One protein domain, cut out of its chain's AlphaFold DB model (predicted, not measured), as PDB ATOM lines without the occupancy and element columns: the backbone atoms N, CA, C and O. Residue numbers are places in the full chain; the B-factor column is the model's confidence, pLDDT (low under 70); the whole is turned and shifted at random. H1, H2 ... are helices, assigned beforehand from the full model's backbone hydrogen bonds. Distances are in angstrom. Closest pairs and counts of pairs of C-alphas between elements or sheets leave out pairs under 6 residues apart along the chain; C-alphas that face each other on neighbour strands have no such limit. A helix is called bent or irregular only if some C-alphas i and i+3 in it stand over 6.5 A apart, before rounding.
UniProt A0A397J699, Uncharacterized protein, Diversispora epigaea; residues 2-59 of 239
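This is residues 2 to 59 of the 239 residues of an uncharacterized protein of Diversispora epigaea (UniProt A0A397J699). One long helix, H2, bends into a wide, open V, with a short helix near its first arm and another beyond the end of its second; no two of these parts pack together, and the whole has no core. H1 is near the first arm, H2a; the long link after H1 loops out and leads into the beginning of H2a, and past the second arm, H2b, the backbone turns so that H3 folds back at the far end. The printed part has 58 residues with three named helices, H1, H2 and H3 in that order, and no named strand; the class is all helix, with 39 residues in the helices. It is extended, with a radius of gyration of the C-alphas of 16.2 A, and elongated, spanning 42 by 23 by 22 A.

H1, residues 2 to 6, comes first. H2, residues 18 to 44, was assigned as one helix by its hydrogen bonds but is bent: C-alphas 34 and 37 are 7.6 A apart, where about 5 A is the distance in a regular helix. Its arms are H2a, residues 18 to 34, and H2b, residues 37 to 44; residues 35 and 36 belong to neither. H1 and H2a are close but not clearly touching, their closest C-alphas being those of Phe 2 and Leu 24, 7.7 A apart. The lines of H2a and H2b are about perpendicular, but only just, at 71 degrees. H3, residues 50 to 56, is apart from H1, H2a and H2b; H1 and H2b are apart too. In H1, H2a, H2b and H3 every pair of O i and N i+4 is within hydrogen-bond range.

H1 begins at C-alpha 2, at (-2.598, 38.171, -40.029), and measures 5.9 A. H2a runs 24.3 A from C-alpha 18, at (8.106, 43.089, -49.697), to Lys 34. H2b measures 10.3 A from Ser 37 to Asn 44. H3 measures 10.4 A from Pro 50 to Tyr 56, whose C-alpha is at (9.345, 39.772, -19.551).

The two C-alphas farthest apart are those of Lys 17 and Arg 48, at 42.5 A. The printed part has no cut. The link from H1 to H2 is long, with 11 residues, and that from H2 to H3 is tight, with 5. Residues 13 to 19, 29 to 42, 44 to 51 and 53 to 59 stand free. The mean pLDDT of the printed part is 74.1; the model's confidence is low, under 70, at residues 18 to 19 and 43 to 59.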
ATOM      1  N   PHE A   2      -1.969  38.128 -38.694       74.25
ATOM      2  CA  PHE A   2      -2.598  38.171 -40.029       74.25
ATOM      3  C   PHE A   2      -4.046  37.645 -40.085       74.25
ATOM      4  O   PHE A   2      -4.959  38.408 -40.371       74.25
ATOM      5  N   HIS A   3      -4.296  36.382 -39.725       81.69
ATOM      6  CA  HIS A   3      -5.654  35.815 -39.759       81.69
ATOM      7  C   HIS A   3      -6.648  36.501 -38.809       81.69
ATOM      8  O   HIS A   3      -7.851  36.440 -39.043       81.69
ATOM      9  N   SER A   4      -6.162  37.164 -37.755       81.62
ATOM     10  CA  SER A   4      -7.010  37.944 -36.847       81.62
ATOM     11  C   SER A   4      -7.430  39.283 -37.452       81.62
ATOM     12  O   SER A   4      -8.475  39.800 -37.079       81.62
ATOM     13  N   VAL A   5      -6.619  39.848 -38.350       78.75
ATOM     14  CA  VAL A   5      -6.880  41.141 -39.003       78.75
ATOM     15  C   VAL A   5      -7.621  40.948 -40.327       78.75
ATOM     16  O   VAL A   5      -8.551  41.684 -40.626       78.75
ATOM     17  N   PHE A   6      -7.239  39.937 -41.111       81.31
ATOM     18  CA  PHE A   6      -7.745  39.712 -42.470       81.31
ATOM     19  C   PHE A   6      -8.740  38.547 -42.578       81.31
ATOM     20  O   PHE A   6      -9.311  38.319 -43.642       81.31
ATOM     21  N   GLY A   7      -8.965  37.810 -41.488       81.56
ATOM     22  CA  GLY A   7      -9.878  36.670 -41.429       81.56
ATOM     23  C   GLY A   7      -9.202  35.318 -41.685       81.56
ATOM     24  O   GLY A   7      -8.207  35.197 -42.405       81.56
ATOM     25  N   LYS A   8      -9.779  34.263 -41.097       79.25
ATOM     26  CA  LYS A   8      -9.243  32.887 -41.136       79.25
ATOM     27  C   LYS A   8      -9.168  32.295 -42.548       79.25
ATOM     28  O   LYS A   8      -8.310  31.466 -42.816       79.25
ATOM     29  N   ASN A   9     -10.017  32.770 -43.460       78.00
ATOM     30  CA  ASN A   9     -10.103  32.266 -44.833       78.00
ATOM     31  C   ASN A   9      -9.051  32.881 -45.771       78.00
ATOM     32  O   ASN A   9      -8.890  32.425 -46.903       78.00
ATOM     33  N   LYS A  10      -8.336  33.927 -45.336       74.62
ATOM     34  CA  LYS A  10      -7.271  34.538 -46.136       74.62
ATOM     35  C   LYS A  10      -5.983  33.745 -45.955       74.62
ATOM     36  O   LYS A  10      -5.485  33.629 -44.842       74.62
ATOM     37  N   LYS A  11      -5.445  33.212 -47.054       75.31
ATOM     38  CA  LYS A  11      -4.181  32.466 -47.071       75.31
ATOM     39  C   LYS A  11      -3.007  33.440 -47.158       75.31
ATOM     40  O   LYS A  11      -2.953  34.260 -48.071       75.31
ATOM     41  N   LEU A  12      -2.074  33.340 -46.214       70.50
ATOM     42  CA  LEU A  12      -0.797  34.043 -46.275       70.50
ATOM     43  C   LEU A  12       0.143  33.254 -47.195       70.50
ATOM     44  O   LEU A  12       0.303  32.046 -47.021       70.50
ATOM     45  N   ALA A  13       0.737  33.914 -48.190       72.62
ATOM     46  CA  ALA A  13       1.717  33.267 -49.059       72.62
ATOM     47  C   ALA A  13       2.944  32.825 -48.243       72.62
ATOM     48  O   ALA A  13       3.402  33.571 -47.381       72.62
ATOM     49  N   LYS A  14       3.507  31.644 -48.545       73.12
ATOM     50  CA  LYS A  14       4.725  31.134 -47.878       73.12
ATOM     51  C   LYS A  14       5.920  32.085 -48.026       73.12
ATOM     52  O   LYS A  14       6.741  32.173 -47.125       73.12
ATOM     53  N   LYS A  15       5.995  32.806 -49.150       76.44
ATOM     54  CA  LYS A  15       6.988  33.849 -49.418       76.44
ATOM     55  C   LYS A  15       6.256  35.172 -49.625       76.44
ATOM     56  O   LYS A  15       5.578  35.368 -50.635       76.44
ATOM     57  N   LEU A  16       6.324  36.053 -48.634       71.62
ATOM     58  CA  LEU A  16       5.644  37.341 -48.693       71.62
ATOM     59  C   LEU A  16       6.419  38.300 -49.588       71.62
ATOM     60  O   LEU A  16       7.624  38.477 -49.439       71.62
ATOM     61  N   LYS A  17       5.714  38.941 -50.520       74.75
ATOM     62  CA  LYS A  17       6.286  40.047 -51.293       74.75
ATOM     63  C   LYS A  17       6.626  41.209 -50.338       74.75
ATOM     64  O   LYS A  17       5.846  41.435 -49.410       74.75
ATOM     65  N   PRO A  18       7.694  41.991 -50.582       69.06
ATOM     66  CA  PRO A  18       8.106  43.089 -49.697       69.06
ATOM     67  C   PRO A  18       6.978  44.064 -49.329       69.06
ATOM     68  O   PRO A  18       6.830  44.447 -48.175       69.06
ATOM     69  N   TRP A  19       6.099  44.395 -50.277       66.62
ATOM     70  CA  TRP A  19       4.967  45.292 -50.021       66.62
ATOM     71  C   TRP A  19       3.922  44.708 -49.057       66.62
ATOM     72  O   TRP A  19       3.317  45.452 -48.290       66.62
ATOM     73  N   HIS A  20       3.726  43.384 -49.047       71.81
ATOM     74  CA  HIS A  20       2.858  42.731 -48.066       71.81
ATOM     75  C   HIS A  20       3.470  42.794 -46.664       71.81
ATOM     76  O   HIS A  20       2.742  42.990 -45.696       71.81
ATOM     77  N   ILE A  21       4.794  42.650 -46.554       74.62
ATOM     78  CA  ILE A  21       5.514  42.789 -45.281       74.62
ATOM     79  C   ILE A  21       5.364  44.225 -44.769       74.62
ATOM     80  O   ILE A  21       4.914  44.419 -43.643       74.62
ATOM     81  N   ASN A  22       5.624  45.221 -45.621       71.94
ATOM     82  CA  ASN A  22       5.467  46.636 -45.273       71.94
ATOM     83  C   ASN A  22       4.040  46.963 -44.830       71.94
ATOM     84  O   ASN A  22       3.851  47.626 -43.817       71.94
ATOM     85  N   LEU A  23       3.030  46.443 -45.530       78.50
ATOM     86  CA  LEU A  23       1.634  46.629 -45.144       78.50
ATOM     87  C   LEU A  23       1.344  46.063 -43.746       78.50
ATOM     88  O   LEU A  23       0.670  46.707 -42.946       78.50
ATOM     89  N   LEU A  24       1.851  44.869 -43.430       80.94
ATOM     90  CA  LEU A  24       1.657  44.264 -42.111       80.94
ATOM     91  C   LEU A  24       2.366  45.046 -41.009       80.94
ATOM     92  O   LEU A  24       1.779  45.241 -39.942       80.94
ATOM     93  N   LEU A  25       3.584  45.516 -41.276       80.62
ATOM     94  CA  LEU A  25       4.338  46.369 -40.361       80.62
ATOM     95  C   LEU A  25       3.617  47.696 -40.121       80.62
ATOM     96  O   LEU A  25       3.452  48.090 -38.969       80.62
ATOM     97  N   GLU A  26       3.098  48.341 -41.165       85.56
ATOM     98  CA  GLU A  26       2.349  49.594 -41.032       85.56
ATOM     99  C   GLU A  26       1.034  49.414 -40.275       85.56
ATOM    100  O   GLU A  26       0.697  50.235 -39.419       85.56
ATOM    101  N   ILE A  27       0.306  48.319 -40.512       84.19
ATOM    102  CA  ILE A  27      -0.916  48.008 -39.759       84.19
ATOM    103  C   ILE A  27      -0.586  47.730 -38.289       84.19
ATOM    104  O   ILE A  27      -1.284  48.235 -37.407       84.19
ATOM    105  N   ALA A  28       0.477  46.971 -38.006       87.44
ATOM    106  CA  ALA A  28       0.929  46.704 -36.640       87.44
ATOM    107  C   ALA A  28       1.325  48.000 -35.927       87.44
ATOM    108  O   ALA A  28       0.854  48.268 -34.822       87.44
ATOM    109  N   ARG A  29       2.137  48.831 -36.586       87.00
ATOM    110  CA  ARG A  29       2.609  50.121 -36.077       87.00
ATOM    111  C   ARG A  29       1.448  51.073 -35.823       87.00
ATOM    112  O   ARG A  29       1.341  51.627 -34.734       87.00
ATOM    113  N   SER A  30       0.550  51.227 -36.792       84.25
ATOM    114  CA  SER A  30      -0.620  52.105 -36.689       84.25
ATOM    115  C   SER A  30      -1.588  51.638 -35.605       84.25
ATOM    116  O   SER A  30      -2.095  52.451 -34.831       84.25
ATOM    117  N   GLY A  31      -1.824  50.326 -35.513       89.62
ATOM    118  CA  GLY A  31      -2.611  49.724 -34.440       89.62
ATOM    119  C   GLY A  31      -1.983  49.975 -33.071       89.62
ATOM    120  O   GLY A  31      -2.670  50.448 -32.168       89.62
ATOM    121  N   TRP A  32      -0.673  49.742 -32.942       87.88
ATOM    122  CA  TRP A  32       0.084  50.000 -31.719       87.88
ATOM    123  C   TRP A  32      -0.016  51.460 -31.294       87.88
ATOM    124  O   TRP A  32      -0.432  51.717 -30.174       87.88
ATOM    125  N   VAL A  33       0.267  52.420 -32.178       85.19
ATOM    126  CA  VAL A  33       0.192  53.858 -31.861       85.19
ATOM    127  C   VAL A  33      -1.180  54.247 -31.299       85.19
ATOM    128  O   VAL A  33      -1.242  55.001 -30.331       85.19
ATOM    129  N   LYS A  34      -2.273  53.685 -31.839       89.44
ATOM    130  CA  LYS A  34      -3.642  53.956 -31.362       89.44
ATOM    131  C   LYS A  34      -3.926  53.426 -29.956       89.44
ATOM    132  O   LYS A  34      -4.685  54.053 -29.221       89.44
ATOM    133  N   ILE A  35      -3.367  52.273 -29.587       88.88
ATOM    134  CA  ILE A  35      -3.647  51.627 -28.292       88.88
ATOM    135  C   ILE A  35      -2.532  51.827 -27.259       88.88
ATOM    136  O   ILE A  35      -2.747  51.553 -26.079       88.88
ATOM    137  N   LYS A  36      -1.361  52.320 -27.683       84.75
ATOM    138  CA  LYS A  36      -0.120  52.391 -26.900       84.75
ATOM    139  C   LYS A  36      -0.329  53.066 -25.553       84.75
ATOM    140  O   LYS A  36       0.090  52.510 -24.551       84.75
ATOM    141  N   SER A  37      -0.971  54.234 -25.513       78.88
ATOM    142  CA  SER A  37      -1.156  54.984 -24.263       78.88
ATOM    143  C   SER A  37      -1.971  54.199 -23.236       78.88
ATOM    144  O   SER A  37      -1.532  54.051 -22.103       78.88
ATOM    145  N   LYS A  38      -3.101  53.616 -23.654       87.69
ATOM    146  CA  LYS A  38      -3.986  52.821 -22.786       87.69
ATOM    147  C   LYS A  38      -3.318  51.541 -22.289       87.69
ATOM    148  O   LYS A  38      -3.503  51.148 -21.141       87.69
ATOM    149  N   ILE A  39      -2.555  50.880 -23.160       80.88
ATOM    150  CA  ILE A  39      -1.804  49.674 -22.806       80.88
ATOM    151  C   ILE A  39      -0.678  50.039 -21.832       80.88
ATOM    152  O   ILE A  39      -0.603  49.448 -20.764       80.88
ATOM    153  N   ILE A  40       0.136  51.057 -22.127       76.88
ATOM    154  CA  ILE A  40       1.200  51.519 -21.221       76.88
ATOM    155  C   ILE A  40       0.628  51.930 -19.866       76.88
ATOM    156  O   ILE A  40       1.165  51.521 -18.850       76.88
ATOM    157  N   GLU A  41      -0.477  52.670 -19.812       78.69
ATOM    158  CA  GLU A  41      -1.123  53.038 -18.547       78.69
ATOM    159  C   GLU A  41      -1.555  51.801 -17.744       78.69
ATOM    160  O   GLU A  41      -1.264  51.691 -16.552       78.69
ATOM    161  N   LYS A  42      -2.192  50.823 -18.402       77.62
ATOM    162  CA  LYS A  42      -2.658  49.595 -17.749       77.62
ATOM    163  C   LYS A  42      -1.506  48.723 -17.248       77.62
ATOM    164  O   LYS A  42      -1.625  48.142 -16.174       77.62
ATOM    165  N   PHE A  43      -0.414  48.635 -18.006       67.94
ATOM    166  CA  PHE A  43       0.753  47.818 -17.667       67.94
ATOM    167  C   PHE A  43       1.770  48.545 -16.771       67.94
ATOM    168  O   PHE A  43       2.430  47.882 -15.985       67.94
ATOM    169  N   ASN A  44       1.825  49.880 -16.756       65.12
ATOM    170  CA  ASN A  44       2.588  50.651 -15.761       65.12
ATOM    171  C   ASN A  44       2.020  50.476 -14.343       65.12
ATOM    172  O   ASN A  44       2.748  50.594 -13.363       65.12
ATOM    173  N   LEU A  45       0.723  50.172 -14.213       57.84
ATOM    174  CA  LEU A  45       0.128  49.770 -12.933       57.84
ATOM    175  C   LEU A  45       0.557  48.350 -12.511       57.84
ATOM    176  O   LEU A  45       0.594  48.066 -11.316       57.84
ATOM    177  N   ILE A  46       0.905  47.492 -13.478       54.75
ATOM    178  CA  ILE A  46       1.415  46.121 -13.282       54.75
ATOM    179  C   ILE A  46       2.937  46.118 -13.065       54.75
ATOM    180  O   ILE A  46       3.447  45.205 -12.439       54.75
ATOM    181  N   ASP A  47       3.667  47.162 -13.471       50.34
ATOM    182  CA  ASP A  47       5.121  47.330 -13.252       50.34
ATOM    183  C   ASP A  47       5.517  47.438 -11.756       50.34
ATOM    184  O   ASP A  47       6.694  47.498 -11.400       50.34
ATOM    185  N   ARG A  48       4.528  47.426 -10.848       56.53
ATOM    186  CA  ARG A  48       4.734  47.214  -9.405       56.53
ATOM    187  C   ARG A  48       4.743  45.738  -8.985       56.53
ATOM    188  O   ARG A  48       4.972  45.474  -7.809       56.53
ATOM    189  N   ASP A  49       4.483  44.802  -9.898       64.94
ATOM    190  CA  ASP A  49       4.596  43.356  -9.703       64.94
ATOM    191  C   ASP A  49       5.999  42.886 -10.150       64.94
ATOM    192  O   ASP A  49       6.276  42.813 -11.356       64.94
ATOM    193  N   PRO A  50       6.903  42.563  -9.204       67.56
ATOM    194  CA  PRO A  50       8.270  42.144  -9.510       67.56
ATOM    195  C   PRO A  50       8.329  40.914 -10.426       67.56
ATOM    196  O   PRO A  50       9.255  40.778 -11.222       67.56
ATOM    197  N   LEU A  51       7.319  40.039 -10.367       69.50
ATOM    198  CA  LEU A  51       7.297  38.771 -11.096       69.50
ATOM    199  C   LEU A  51       7.029  38.973 -12.592       69.50
ATOM    200  O   LEU A  51       7.630  38.301 -13.435       69.50
ATOM    201  N   PHE A  52       6.163  39.929 -12.943       64.31
ATOM    202  CA  PHE A  52       5.916  40.309 -14.336       64.31
ATOM    203  C   PHE A  52       7.166  40.945 -14.952       64.31
ATOM    204  O   PHE A  52       7.583  40.575 -16.056       64.31
ATOM    205  N   LYS A  53       7.811  41.848 -14.203       61.19
ATOM    206  CA  LYS A  53       9.053  42.499 -14.617       61.19
ATOM    207  C   LYS A  53      10.168  41.479 -14.851       61.19
ATOM    208  O   LYS A  53      10.743  41.494 -15.932       61.19
ATOM    209  N   ASP A  54      10.401  40.544 -13.938       67.12
ATOM    210  CA  ASP A  54      11.462  39.534 -14.082       67.12
ATOM    211  C   ASP A  54      11.178  38.483 -15.168       67.12
ATOM    212  O   ASP A  54      12.101  37.863 -15.700       67.12
ATOM    213  N   THR A  55       9.910  38.276 -15.539       68.75
ATOM    214  CA  THR A  55       9.527  37.318 -16.592       68.75
ATOM    215  C   THR A  55       9.738  37.889 -17.995       68.75
ATOM    216  O   THR A  55      10.259  37.194 -18.869       68.75
ATOM    217  N   TYR A  56       9.352  39.150 -18.219       60.03
ATOM    218  CA  TYR A  56       9.345  39.772 -19.551       60.03
ATOM    219  C   TYR A  56      10.463  40.800 -19.767       60.03
ATOM    220  O   TYR A  56      10.824  41.061 -20.912       60.03
ATOM    221  N   SER A  57      11.048  41.345 -18.695       58.81
ATOM    222  CA  SER A  57      12.214  42.243 -18.752       58.81
ATOM    223  C   SER A  57      13.545  41.500 -18.692       58.81
ATOM    224  O   SER A  57      14.574  42.148 -18.516       58.81
ATOM    225  N   LYS A  58      13.568  40.167 -18.874       55.81
ATOM    226  CA  LYS A  58      14.800  39.488 -19.296       55.81
ATOM    227  C   LYS A  58      15.162  40.075 -20.645       55.81
ATOM    228  O   LYS A  58      14.626  39.671 -21.674       55.81
ATOM    229  N   THR A  59      15.992  41.106 -20.600       53.53
ATOM    230  CA  THR A  59      16.488  41.858 -21.734       53.53
ATOM    231  C   THR A  59      17.054  40.855 -22.719       53.53
ATOM    232  O   THR A  59      18.186  40.402 -22.582       53.53
TER     233      THR A  59